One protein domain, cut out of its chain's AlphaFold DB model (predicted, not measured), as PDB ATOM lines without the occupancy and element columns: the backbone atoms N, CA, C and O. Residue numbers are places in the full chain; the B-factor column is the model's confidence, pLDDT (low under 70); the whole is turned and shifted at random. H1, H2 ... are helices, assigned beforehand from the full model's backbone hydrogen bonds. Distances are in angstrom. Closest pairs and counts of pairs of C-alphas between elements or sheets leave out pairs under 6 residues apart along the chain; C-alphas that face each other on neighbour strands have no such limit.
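What this domain is: This is residues 136 to 226 of the 418 residues of an uncharacterized protein of Anaerolineae bacterium (UniProt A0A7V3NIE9). Little regular structure is here: the 91 printed residues are mostly loops, with three short, scattered helices, H1, H2 and H3 in chain order. Residues 173 to 178 stick out toward one end, and the unnamed stretch 199 to 226 reaches to the other. The class is all helix, with 25 residues in named elements and no named strand. The whole is only just loose, close to compact, with a radius of gyration of the C-alphas of 14.8 A and spans of 43 by 31 by 27 A.

How they stand to each other: Look first at residues 140 to 141, paired antiparallel with residues 146 to 147. H1, residues 150 to 159, is only just apart from H2, residues 167 to 171, at 8.4 A. H2 is close to but not clearly touching H3, residues 189 to 198; their closest C-alphas, of Cys 170 and Val 191, are 7.2 A apart. H1 and H3 are apart. In H1, H2 and H3 every O i to N i+4 pair is within hydrogen-bond range.

Where its parts are: Find C-alpha 150 at (181.985, 139.321, 172.703); H1 runs 14.1 A from there. H2 spans 5.9 A. H3 runs 14.1 A to C-alpha 198 at (176.470, 157.622, 178.554).

The domain as a whole: The printed part has no cut. H2 to H3 is a long link. Low confidence includes residues 179 to 188.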
ATOM      1  N   ASN A 136     186.344 133.379 166.307       85.12
ATOM      2  CA  ASN A 136     186.819 133.080 167.649       85.12
ATOM      3  C   ASN A 136     187.169 134.388 168.349       85.12
ATOM      4  O   ASN A 136     188.318 134.828 168.329       85.12
ATOM      5  N   LEU A 137     186.140 135.032 168.892       86.38
ATOM      6  CA  LEU A 137     186.275 136.257 169.662       86.38
ATOM      7  C   LEU A 137     186.412 135.881 171.144       86.38
ATOM      8  O   LEU A 137     185.489 135.279 171.699       86.38
ATOM      9  N   PRO A 138     187.556 136.167 171.787       83.94
ATOM     10  CA  PRO A 138     187.765 135.787 173.175       83.94
ATOM     11  C   PRO A 138     186.827 136.584 174.086       83.94
ATOM     12  O   PRO A 138     186.738 137.803 173.982       83.94
ATOM     13  N   ALA A 139     186.160 135.902 175.015       81.94
ATOM     14  CA  ALA A 139     185.404 136.560 176.082       81.94
ATOM     15  C   ALA A 139     186.324 137.117 177.182       81.94
ATOM     16  O   ALA A 139     185.910 137.962 177.972       81.94
ATOM     17  N   GLU A 140     187.577 136.660 177.235       80.00
ATOM     18  CA  GLU A 140     188.541 137.011 178.272       80.00
ATOM     19  C   GLU A 140     189.911 137.284 177.643       80.00
ATOM     20  O   GLU A 140     190.404 136.483 176.847       80.00
ATOM     21  N   PHE A 141     190.531 138.403 178.017       74.56
ATOM     22  CA  PHE A 141     191.905 138.739 177.643       74.56
ATOM     23  C   PHE A 141     192.821 138.470 178.844       74.56
ATOM     24  O   PHE A 141     192.722 139.187 179.841       74.56
ATOM     25  N   PRO A 142     193.682 137.431 178.807       65.00
ATOM     26  CA  PRO A 142     194.426 136.984 179.988       65.00
ATOM     27  C   PRO A 142     195.453 137.990 180.515       65.00
ATOM     28  O   PRO A 142     195.703 138.014 181.719       65.00
ATOM     29  N   GLU A 143     196.045 138.796 179.629       65.81
ATOM     30  CA  GLU A 143     197.088 139.769 179.983       65.81
ATOM     31  C   GLU A 143     196.518 140.896 180.858       65.81
ATOM     32  O   GLU A 143     197.070 141.189 181.916       65.81
ATOM     33  N   ASP A 144     195.344 141.419 180.497       61.88
ATOM     34  CA  ASP A 144     194.661 142.495 181.235       61.88
ATOM     35  C   ASP A 144     193.605 141.996 182.212       61.88
ATOM     36  O   ASP A 144     192.973 142.774 182.933       61.88
ATOM     37  N   ARG A 145     193.391 140.676 182.215       72.38
ATOM     38  CA  ARG A 145     192.342 139.998 182.971       72.38
ATOM     39  C   ARG A 145     190.994 140.693 182.796       72.38
ATOM     40  O   ARG A 145     190.289 140.944 183.768       72.38
ATOM     41  N   LEU A 146     190.654 141.036 181.558       78.19
ATOM     42  CA  LEU A 146     189.442 141.773 181.217       78.19
ATOM     43  C   LEU A 146     188.410 140.824 180.602       78.19
ATOM     44  O   LEU A 146     188.716 140.087 179.662       78.19
ATOM     45  N   ARG A 147     187.181 140.864 181.120       81.06
ATOM     46  CA  ARG A 147     185.992 140.270 180.509       81.06
ATOM     47  C   ARG A 147     185.477 141.209 179.430       81.06
ATOM     48  O   ARG A 147     185.303 142.402 179.663       81.06
ATOM     49  N   THR A 148     185.182 140.654 178.267       81.00
ATOM     50  CA  THR A 148     184.597 141.381 177.141       81.00
ATOM     51  C   THR A 148     183.243 140.790 176.770       81.00
ATOM     52  O   THR A 148     183.028 139.585 176.920       81.00
ATOM     53  N   PRO A 149     182.312 141.610 176.263       82.75
ATOM     54  CA  PRO A 149     180.958 141.167 175.955       82.75
ATOM     55  C   PRO A 149     180.859 140.391 174.631       82.75
ATOM     56  O   PRO A 149     179.748 140.181 174.156       82.75
ATOM     57  N   HIS A 150     181.977 139.957 174.025       87.56
ATOM     58  CA  HIS A 150     181.985 139.321 172.703       87.56
ATOM     59  C   HIS A 150     180.972 138.181 172.584       87.56
ATOM     60  O   HIS A 150     180.233 138.152 171.610       87.56
ATOM     61  N   GLY A 151     180.889 137.285 173.575       86.75
ATOM     62  CA  GLY A 151     179.917 136.183 173.558       86.75
ATOM     63  C   GLY A 151     178.471 136.680 173.486       86.75
ATOM     64  O   GLY A 151     177.745 136.316 172.570       86.75
ATOM     65  N   ALA A 152     178.094 137.598 174.380       84.75
ATOM     66  CA  ALA A 152     176.748 138.168 174.412       84.75
ATOM     67  C   ALA A 152     176.394 138.936 173.125       84.75
ATOM     68  O   ALA A 152     175.265 138.854 172.654       84.75
ATOM     69  N   ILE A 153     177.357 139.660 172.541       86.12
ATOM     70  CA  ILE A 153     177.162 140.380 171.273       86.12
ATOM     71  C   ILE A 153     177.006 139.393 170.113       86.12
ATOM     72  O   ILE A 153     176.115 139.559 169.287       86.12
ATOM     73  N   VAL A 154     177.845 138.357 170.046       88.00
ATOM     74  CA  VAL A 154     177.770 137.329 168.999       88.00
ATOM     75  C   VAL A 154     176.428 136.604 169.055       88.00
ATOM     76  O   VAL A 154     175.779 136.469 168.019       88.00
ATOM     77  N   ASP A 155     175.991 136.187 170.242       86.38
ATOM     78  CA  ASP A 155     174.694 135.532 170.433       86.38
ATOM     79  C   ASP A 155     173.551 136.448 169.969       86.38
ATOM     80  O   ASP A 155     172.703 136.033 169.178       86.38
ATOM     81  N   ALA A 156     173.591 137.730 170.346       84.31
ATOM     82  CA  ALA A 156     172.605 138.715 169.911       84.31
ATOM     83  C   ALA A 156     172.563 138.911 168.388       84.31
ATOM     84  O   ALA A 156     171.475 138.992 167.815       84.31
ATOM     85  N   VAL A 157     173.722 138.945 167.722       85.56
ATOM     86  CA  VAL A 157     173.814 139.030 166.254       85.56
ATOM     87  C   VAL A 157     173.124 137.834 165.597       85.56
ATOM     88  O   VAL A 157     172.366 138.014 164.644       85.56
ATOM     89  N   TRP A 158     173.332 136.619 166.111       83.88
ATOM     90  CA  TRP A 158     172.699 135.413 165.564       83.88
ATOM     91  C   TRP A 158     171.201 135.326 165.854       83.88
ATOM     92  O   TRP A 158     170.446 134.804 165.033       83.88
ATOM     93  N   GLU A 159     170.763 135.845 166.997       83.50
ATOM     94  CA  GLU A 159     169.352 135.895 167.386       83.50
ATOM     95  C   GLU A 159     168.574 137.019 166.681       83.50
ATOM     96  O   GLU A 159     167.347 137.079 166.786       83.50
ATOM     97  N   GLY A 160     169.259 137.908 165.952       75.75
ATOM     98  CA  GLY A 160     168.658 139.118 165.384       75.75
ATOM     99  C   GLY A 160     168.195 140.099 166.467       75.75
ATOM    100  O   GLY A 160     167.250 140.862 166.253       75.75
ATOM    101  N   SER A 161     168.819 140.039 167.646       62.75
ATOM    102  CA  SER A 161     168.456 140.817 168.824       62.75
ATOM    103  C   SER A 161     169.147 142.189 168.809       62.75
ATOM    104  O   SER A 161     170.361 142.276 168.615       62.75
ATOM    105  N   PRO A 162     168.410 143.292 169.032       53.88
ATOM    106  CA  PRO A 162     168.911 144.652 168.882       53.88
ATOM    107  C   PRO A 162     169.565 145.140 170.176       53.88
ATOM    108  O   PRO A 162     169.072 146.067 170.816       53.88
ATOM    109  N   CYS A 163     170.690 144.557 170.590       55.06
ATOM    110  CA  CYS A 163     171.421 145.060 171.762       55.06
ATOM    111  C   CYS A 163     171.898 146.520 171.616       55.06
ATOM    112  O   CYS A 163     172.429 147.064 172.578       55.06
ATOM    113  N   ALA A 164     171.714 147.152 170.446       69.75
ATOM    114  CA  ALA A 164     172.124 148.521 170.119       69.75
ATOM    115  C   ALA A 164     173.624 148.792 170.349       69.75
ATOM    116  O   ALA A 164     174.040 149.944 170.451       69.75
ATOM    117  N   VAL A 165     174.421 147.723 170.451       78.94
ATOM    118  CA  VAL A 165     175.878 147.756 170.507       78.94
ATOM    119  C   VAL A 165     176.381 147.154 169.209       78.94
ATOM    120  O   VAL A 165     176.141 145.976 168.937       78.94
ATOM    121  N   HIS A 166     177.071 147.968 168.425       85.69
ATOM    122  CA  HIS A 166     177.671 147.553 167.163       85.69
ATOM    123  C   HIS A 166     179.153 147.242 167.359       85.69
ATOM    124  O   HIS A 166     179.788 147.745 168.286       85.69
ATOM    125  N   CYS A 167     179.746 146.419 166.492       85.50
ATOM    126  CA  CYS A 167     181.180 146.125 166.596       85.50
ATOM    127  C   CYS A 167     182.019 147.413 166.466       85.50
ATOM    128  O   CYS A 167     183.056 147.532 167.120       85.50
ATOM    129  N   SER A 168     181.554 148.381 165.667       84.12
ATOM    130  CA  SER A 168     182.165 149.703 165.490       84.12
ATOM    131  C   SER A 168     182.156 150.566 166.760       84.12
ATOM    132  O   SER A 168     183.066 151.378 166.921       84.12
ATOM    133  N   ASP A 169     181.229 150.351 167.704       81.25
ATOM    134  CA  ASP A 169     181.184 151.090 168.979       81.25
ATOM    135  C   ASP A 169     182.460 150.864 169.813       81.25
ATOM    136  O   ASP A 169     182.896 151.749 170.548       81.25
ATOM    137  N   CYS A 170     183.072 149.679 169.693       80.06
ATOM    138  CA  CYS A 170     184.283 149.303 170.430       80.06
ATOM    139  C   CYS A 170     185.523 149.259 169.530       80.06
ATOM    140  O   CYS A 170     186.614 149.658 169.936       80.06
ATOM    141  N   HIS A 171     185.372 148.749 168.307       80.50
ATOM    142  CA  HIS A 171     186.474 148.567 167.367       80.50
ATOM    143  C   HIS A 171     186.649 149.742 166.404       80.50
ATOM    144  O   HIS A 171     187.556 149.695 165.585       80.50
ATOM    145  N   GLY A 172     185.832 150.791 166.487       81.69
ATOM    146  CA  GLY A 172     185.963 151.978 165.649       81.69
ATOM    147  C   GLY A 172     185.919 151.674 164.147       81.69
ATOM    148  O   GLY A 172     185.297 150.717 163.684       81.69
ATOM    149  N   GLN A 173     186.612 152.504 163.368       80.19
ATOM    150  CA  GLN A 173     186.663 152.424 161.904       80.19
ATOM    151  C   GLN A 173     187.785 151.476 161.455       80.19
ATOM    152  O   GLN A 173     188.799 151.890 160.878       80.19
ATOM    153  N   VAL A 174     187.641 150.191 161.790       74.88
ATOM    154  CA  VAL A 174     188.632 149.157 161.466       74.88
ATOM    155  C   VAL A 174     188.874 149.124 159.957       74.88
ATOM    156  O   VAL A 174     187.963 148.888 159.170       74.88
ATOM    157  N   GLY A 175     190.122 149.349 159.545       78.31
ATOM    158  CA  GLY A 175     190.486 149.444 158.127       78.31
ATOM    159  C   GLY A 175     190.584 150.866 157.581       78.31
ATOM    160  O   GLY A 175     191.011 151.012 156.444       78.31
ATOM    161  N   HIS A 176     190.302 151.900 158.382       83.69
ATOM    162  CA  HIS A 176     190.611 153.304 158.068       83.69
ATOM    163  C   HIS A 176     191.845 153.833 158.826       83.69
ATOM    164  O   HIS A 176     192.048 155.036 158.943       83.69
ATOM    165  N   GLY A 177     192.681 152.924 159.346       74.12
ATOM    166  CA  GLY A 177     193.873 153.245 160.144       74.12
ATOM    167  C   GLY A 177     193.674 153.081 161.653       74.12
ATOM    168  O   GLY A 177     194.646 153.121 162.400       74.12
ATOM    169  N   PHE A 178     192.443 152.823 162.105       74.00
ATOM    170  CA  PHE A 178     192.183 152.444 163.488       74.00
ATOM    171  C   PHE A 178     192.643 151.004 163.744       74.00
ATOM    172  O   PHE A 178     192.237 150.073 163.041       74.00
ATOM    173  N   ASP A 179     193.495 150.833 164.750       65.56
ATOM    174  CA  ASP A 179     194.045 149.549 165.166       65.56
ATOM    175  C   ASP A 179     193.687 149.270 166.636       65.56
ATOM    176  O   ASP A 179     194.383 149.739 167.540       65.56
ATOM    177  N   PRO A 180     192.611 148.503 166.889       60.62
ATOM    178  CA  PRO A 180     192.176 148.198 168.246       60.62
ATOM    179  C   PRO A 180     193.014 147.122 168.949       60.62
ATOM    180  O   PRO A 180     192.807 146.893 170.138       60.62
ATOM    181  N   VAL A 181     193.888 146.398 168.231       52.69
ATOM    182  CA  VAL A 181     194.411 145.097 168.699       52.69
ATOM    183  C   VAL A 181     195.939 145.048 168.749       52.69
ATOM    184  O   VAL A 181     196.496 144.314 169.559       52.69
ATOM    185  N   THR A 182     196.648 145.805 167.913       50.88
ATOM    186  CA  THR A 182     198.088 145.594 167.694       50.88
ATOM    187  C   THR A 182     199.007 146.526 168.509       50.88
ATOM    188  O   THR A 182     200.198 146.245 168.657       50.88
ATOM    189  N   GLY A 183     198.493 147.596 169.131       47.38
ATOM    190  CA  GLY A 183     199.344 148.686 169.628       47.38
ATOM    191  C   GLY A 183     199.283 149.015 171.119       47.38
ATOM    192  O   GLY A 183     198.680 150.022 171.456       47.38
ATOM    193  N   ARG A 184     200.008 148.281 171.988       48.31
ATOM    194  CA  ARG A 184     200.547 148.706 173.321       48.31
ATOM    195  C   ARG A 184     199.608 149.366 174.357       48.31
ATOM    196  O   ARG A 184     200.050 149.662 175.463       48.31
ATOM    197  N   THR A 185     198.348 149.574 174.020       45.78
ATOM    198  CA  THR A 185     197.303 150.180 174.832       45.78
ATOM    199  C   THR A 185     196.042 149.445 174.430       45.78
ATOM    200  O   THR A 185     195.395 149.758 173.435       45.78
ATOM    201  N   ILE A 186     195.778 148.375 175.167       52.09
ATOM    202  CA  ILE A 186     194.506 147.666 175.161       52.09
ATOM    203  C   ILE A 186     193.398 148.697 175.291       52.09
ATOM    204  O   ILE A 186     193.594 149.648 176.050       52.09
ATOM    205  N   CYS A 187     192.313 148.520 174.520       58.47
ATOM    206  CA  CYS A 187     191.040 149.246 174.615       58.47
ATOM    207  C   CYS A 187     190.996 150.074 175.898       58.47
ATOM    208  O   CYS A 187     190.744 149.511 176.967       58.47
ATOM    209  N   SER A 188     191.387 151.355 175.819       63.12
ATOM    210  CA  SER A 188     191.585 152.130 177.040       63.12
ATOM    211  C   SER A 188     190.279 152.072 177.806       63.12
ATOM    212  O   SER A 188     189.217 152.255 177.213       63.12
ATOM    213  N   MET A 189     190.331 151.774 179.104       71.81
ATOM    214  CA  MET A 189     189.098 151.562 179.866       71.81
ATOM    215  C   MET A 189     188.151 152.765 179.793       71.81
ATOM    216  O   MET A 189     186.952 152.591 179.981       71.81
ATOM    217  N   SER A 190     188.647 153.953 179.433       72.12
ATOM    218  CA  SER A 190     187.831 155.099 179.029       72.12
ATOM    219  C   SER A 190     186.790 154.780 177.946       72.12
ATOM    220  O   SER A 190     185.650 155.172 178.125       72.12
ATOM    221  N   VAL A 191     187.097 154.001 176.902       73.50
ATOM    222  CA  VAL A 191     186.123 153.611 175.857       73.50
ATOM    223  C   VAL A 191     184.934 152.873 176.476       73.50
ATOM    224  O   VAL A 191     183.778 153.194 176.206       73.50
ATOM    225  N   CYS A 192     185.211 151.915 177.363       76.25
ATOM    226  CA  CYS A 192     184.173 151.163 178.060       76.25
ATOM    227  C   CYS A 192     183.414 152.052 179.055       76.25
ATOM    228  O   CYS A 192     182.186 152.049 179.080       76.25
ATOM    229  N   LEU A 193     184.137 152.823 179.874       78.31
ATOM    230  CA  LEU A 193     183.565 153.649 180.936       78.31
ATOM    231  C   LEU A 193     182.731 154.809 180.392       78.31
ATOM    232  O   LEU A 193     181.687 155.106 180.965       78.31
ATOM    233  N   ASP A 194     183.169 155.460 179.318       80.12
ATOM    234  CA  ASP A 194     182.461 156.581 178.704       80.12
ATOM    235  C   ASP A 194     181.149 156.082 178.090       80.12
ATOM    236  O   ASP A 194     180.084 156.558 178.483       80.12
ATOM    237  N   CYS A 195     181.194 155.018 177.278       79.88
ATOM    238  CA  CYS A 195     179.993 154.383 176.725       79.88
ATOM    239  C   CYS A 195     179.037 153.889 177.826       79.88
ATOM    240  O   CYS A 195     177.834 154.153 177.784       79.88
ATOM    241  N   HIS A 196     179.551 153.217 178.862       82.75
ATOM    242  CA  HIS A 196     178.726 152.735 179.972       82.75
ATOM    243  C   HIS A 196     178.104 153.882 180.781       82.75
ATOM    244  O   HIS A 196     176.959 153.754 181.217       82.75
ATOM    245  N   ARG A 197     178.814 155.002 180.983       84.38
ATOM    246  CA  ARG A 197     178.261 156.196 181.645       84.38
ATOM    247  C   ARG A 197     177.176 156.845 180.791       84.38
ATOM    248  O   ARG A 197     176.107 157.142 181.315       84.38
ATOM    249  N   GLU A 198     177.427 157.029 179.498       85.44
ATOM    250  CA  GLU A 198     176.470 157.622 178.554       85.44
ATOM    251  C   GLU A 198     175.192 156.788 178.429       85.44
ATOM    252  O   GLU A 198     174.088 157.335 178.433       85.44
ATOM    253  N   ARG A 199     175.327 155.458 178.384       80.25
ATOM    254  CA  ARG A 199     174.200 154.518 178.299       80.25
ATOM    255  C   ARG A 199     173.630 154.113 179.665       80.25
ATOM    256  O   ARG A 199     172.712 153.298 179.719       80.25
ATOM    257  N   ASN A 200     174.134 154.694 180.757       82.75
ATOM    258  CA  ASN A 200     173.710 154.430 182.136       82.75
ATOM    259  C   ASN A 200     173.676 152.925 182.486       82.75
ATOM    260  O   ASN A 200     172.722 152.420 183.085       82.75
ATOM    261  N   VAL A 201     174.719 152.200 182.077       78.25
ATOM    262  CA  VAL A 201     174.870 150.763 182.327       78.25
ATOM    263  C   VAL A 201     175.172 150.541 183.820       78.25
ATOM    264  O   VAL A 201     176.137 151.107 184.341       78.25
ATOM    265  N   PRO A 202     174.376 149.737 184.551       74.31
ATOM    266  CA  PRO A 202     174.607 149.479 185.972       74.31
ATOM    267  C   PRO A 202     175.875 148.636 186.204       74.31
ATOM    268  O   PRO A 202     176.332 147.924 185.316       74.31
ATOM    269  N   GLY A 203     176.434 148.681 187.419       72.38
ATOM    270  CA  GLY A 203     177.574 147.830 187.811       72.38
ATOM    271  C   GLY A 203     178.967 148.417 187.551       72.38
ATOM    272  O   GLY A 203     179.961 147.771 187.855       72.38
ATOM    273  N   LEU A 204     179.058 149.667 187.081       73.06
ATOM    274  CA  LEU A 204     180.320 150.402 186.858       73.06
ATOM    275  C   LEU A 204     181.244 150.499 188.087       73.06
ATOM    276  O   LEU A 204     182.449 150.678 187.939       73.06
ATOM    277  N   THR A 205     180.688 150.424 189.297       72.25
ATOM    278  CA  THR A 205     181.449 150.499 190.554       72.25
ATOM    279  C   THR A 205     181.975 149.147 191.021       72.25
ATOM    280  O   THR A 205     182.799 149.110 191.930       72.25
ATOM    281  N   ASP A 206     181.494 148.047 190.437       79.38
ATOM    282  CA  ASP A 206     181.908 146.704 190.813       79.38
ATOM    283  C   ASP A 206     182.994 146.201 189.857       79.38
ATOM    284  O   ASP A 206     182.714 145.759 188.739       79.38
ATOM    285  N   CYS A 207     184.250 146.285 190.302       77.75
ATOM    286  CA  CYS A 207     185.423 145.977 189.488       77.75
ATOM    287  C   CYS A 207     185.374 144.562 188.893       77.75
ATOM    288  O   CYS A 207     185.876 144.368 187.786       77.75
ATOM    289  N   ILE A 208     184.754 143.591 189.580       78.19
ATOM    290  CA  ILE A 208     184.674 142.197 189.109       78.19
ATOM    291  C   ILE A 208     183.706 141.997 187.935       78.19
ATOM    292  O   ILE A 208     183.758 140.965 187.264       78.19
ATOM    293  N   THR A 209     182.862 142.994 187.649       78.88
ATOM    294  CA  THR A 209     181.995 143.012 186.462       78.88
ATOM    295  C   THR A 209     182.830 142.995 185.184       78.88
ATOM    296  O   THR A 209     182.502 142.289 184.231       78.88
ATOM    297  N   CYS A 210     183.938 143.741 185.178       79.62
ATOM    298  CA  CYS A 210     184.838 143.844 184.034       79.62
ATOM    299  C   CYS A 210     186.128 143.048 184.243       79.62
ATOM    300  O   CYS A 210     186.604 142.419 183.306       79.62
ATOM    301  N   HIS A 211     186.701 143.029 185.447       78.94
ATOM    302  CA  HIS A 211     187.993 142.396 185.697       78.94
ATOM    303  C   HIS A 211     187.869 141.003 186.315       78.94
ATOM    304  O   HIS A 211     187.152 140.764 187.284       78.94
ATOM    305  N   ILE A 212     188.665 140.076 185.798       74.69
ATOM    306  CA  ILE A 212     188.894 138.756 186.368       74.69
ATOM    307  C   ILE A 212     189.983 138.912 187.428       74.69
ATOM    308  O   ILE A 212     191.178 138.965 187.138       74.69
ATOM    309  N   GLY A 213     189.579 139.023 188.688       66.25
ATOM    310  CA  GLY A 213     190.534 139.047 189.790       66.25
ATOM    311  C   GLY A 213     191.296 137.714 189.865       66.25
ATOM    312  O   GLY A 213     190.661 136.665 189.915       66.25
ATOM    313  N   PRO A 214     192.638 137.701 189.922       57.78
ATOM    314  CA  PRO A 214     193.399 136.469 190.183       57.78
ATOM    315  C   PRO A 214     193.341 136.049 191.663       57.78
ATOM    316  O   PRO A 214     193.939 135.046 192.047       57.78
ATOM    317  N   HIS A 215     192.715 136.872 192.507       62.41
ATOM    318  CA  HIS A 215     192.717 136.728 193.949       62.41
ATOM    319  C   HIS A 215     191.274 136.607 194.439       62.41
ATOM    320  O   HIS A 215     190.449 137.484 194.179       62.41
ATOM    321  N   ASP A 216     191.003 135.569 195.221       58.50
ATOM    322  CA  ASP A 216     189.753 135.365 195.961       58.50
ATOM    323  C   ASP A 216     189.718 136.269 197.219       58.50
ATOM    324  O   ASP A 216     189.505 135.834 198.346       58.50
ATOM    325  N   VAL A 217     190.047 137.555 197.030       57.59
ATOM    326  CA  VAL A 217     190.096 138.596 198.081       57.59
ATOM    327  C   VAL A 217     188.946 139.566 198.005       57.59
ATOM    328  O   VAL A 217     188.779 140.351 198.937       57.59
ATOM    329  N   ALA A 218     188.166 139.520 196.922       55.34
ATOM    330  CA  ALA A 218     187.033 140.412 196.709       55.34
ATOM    331  C   ALA A 218     186.029 140.351 197.878       55.34
ATOM    332  O   ALA A 218     185.324 141.316 198.137       55.34
ATOM    333  N   ALA A 219     186.021 139.250 198.641       59.09
ATOM    334  CA  ALA A 219     185.211 139.094 199.846       59.09
ATOM    335  C   ALA A 219     185.749 139.826 201.100       59.09
ATOM    336  O   ALA A 219     185.034 139.910 202.095       59.09
ATOM    337  N   THR A 220     187.000 140.309 201.103       60.88
ATOM    338  CA  THR A 220     187.688 140.793 202.324       60.88
ATOM    339  C   THR A 220     188.457 142.109 202.187       60.88
ATOM    340  O   THR A 220     188.751 142.722 203.212       60.88
ATOM    341  N   LEU A 221     188.799 142.549 200.971       70.62
ATOM    342  CA  LEU A 221     189.571 143.772 200.724       70.62
ATOM    343  C   LEU A 221     189.063 144.501 199.476       70.62
ATOM    344  O   LEU A 221     188.888 143.887 198.423       70.62
ATOM    345  N   ASP A 222     188.911 145.823 199.581       76.50
ATOM    346  CA  ASP A 222     188.550 146.675 198.448       76.50
ATOM    347  C   ASP A 222     189.707 146.749 197.446       76.50
ATOM    348  O   ASP A 222     190.855 146.992 197.830       76.50
ATOM    349  N   CYS A 223     189.416 146.620 196.147       77.50
ATOM    350  CA  CYS A 223     190.431 146.628 195.085       77.50
ATOM    351  C   CYS A 223     191.292 147.908 195.096       77.50
ATOM    352  O   CYS A 223     192.496 147.852 194.847       77.50
ATOM    353  N   GLN A 224     190.681 149.042 195.460       78.69
ATOM    354  CA  GLN A 224     191.312 150.367 195.561       78.69
ATOM    355  C   GLN A 224     192.361 150.468 196.682       78.69
ATOM    356  O   GLN A 224     193.134 151.421 196.727       78.69
ATOM    357  N   THR A 225     192.417 149.484 197.585       76.81
ATOM    358  CA  THR A 225     193.482 149.386 198.597       76.81
ATOM    359  C   THR A 225     194.851 149.199 197.943       76.81
ATOM    360  O   THR A 225     195.858 149.678 198.461       76.81
ATOM    361  N   CYS A 226     194.885 148.505 196.802       76.81
ATOM    362  CA  CYS A 226     196.116 148.164 196.101       76.81
ATOM    363  C   CYS A 226     196.193 148.832 194.729       76.81
ATOM    364  O   CYS A 226     197.234 149.394 194.400       76.81
TER     365      CYS A 226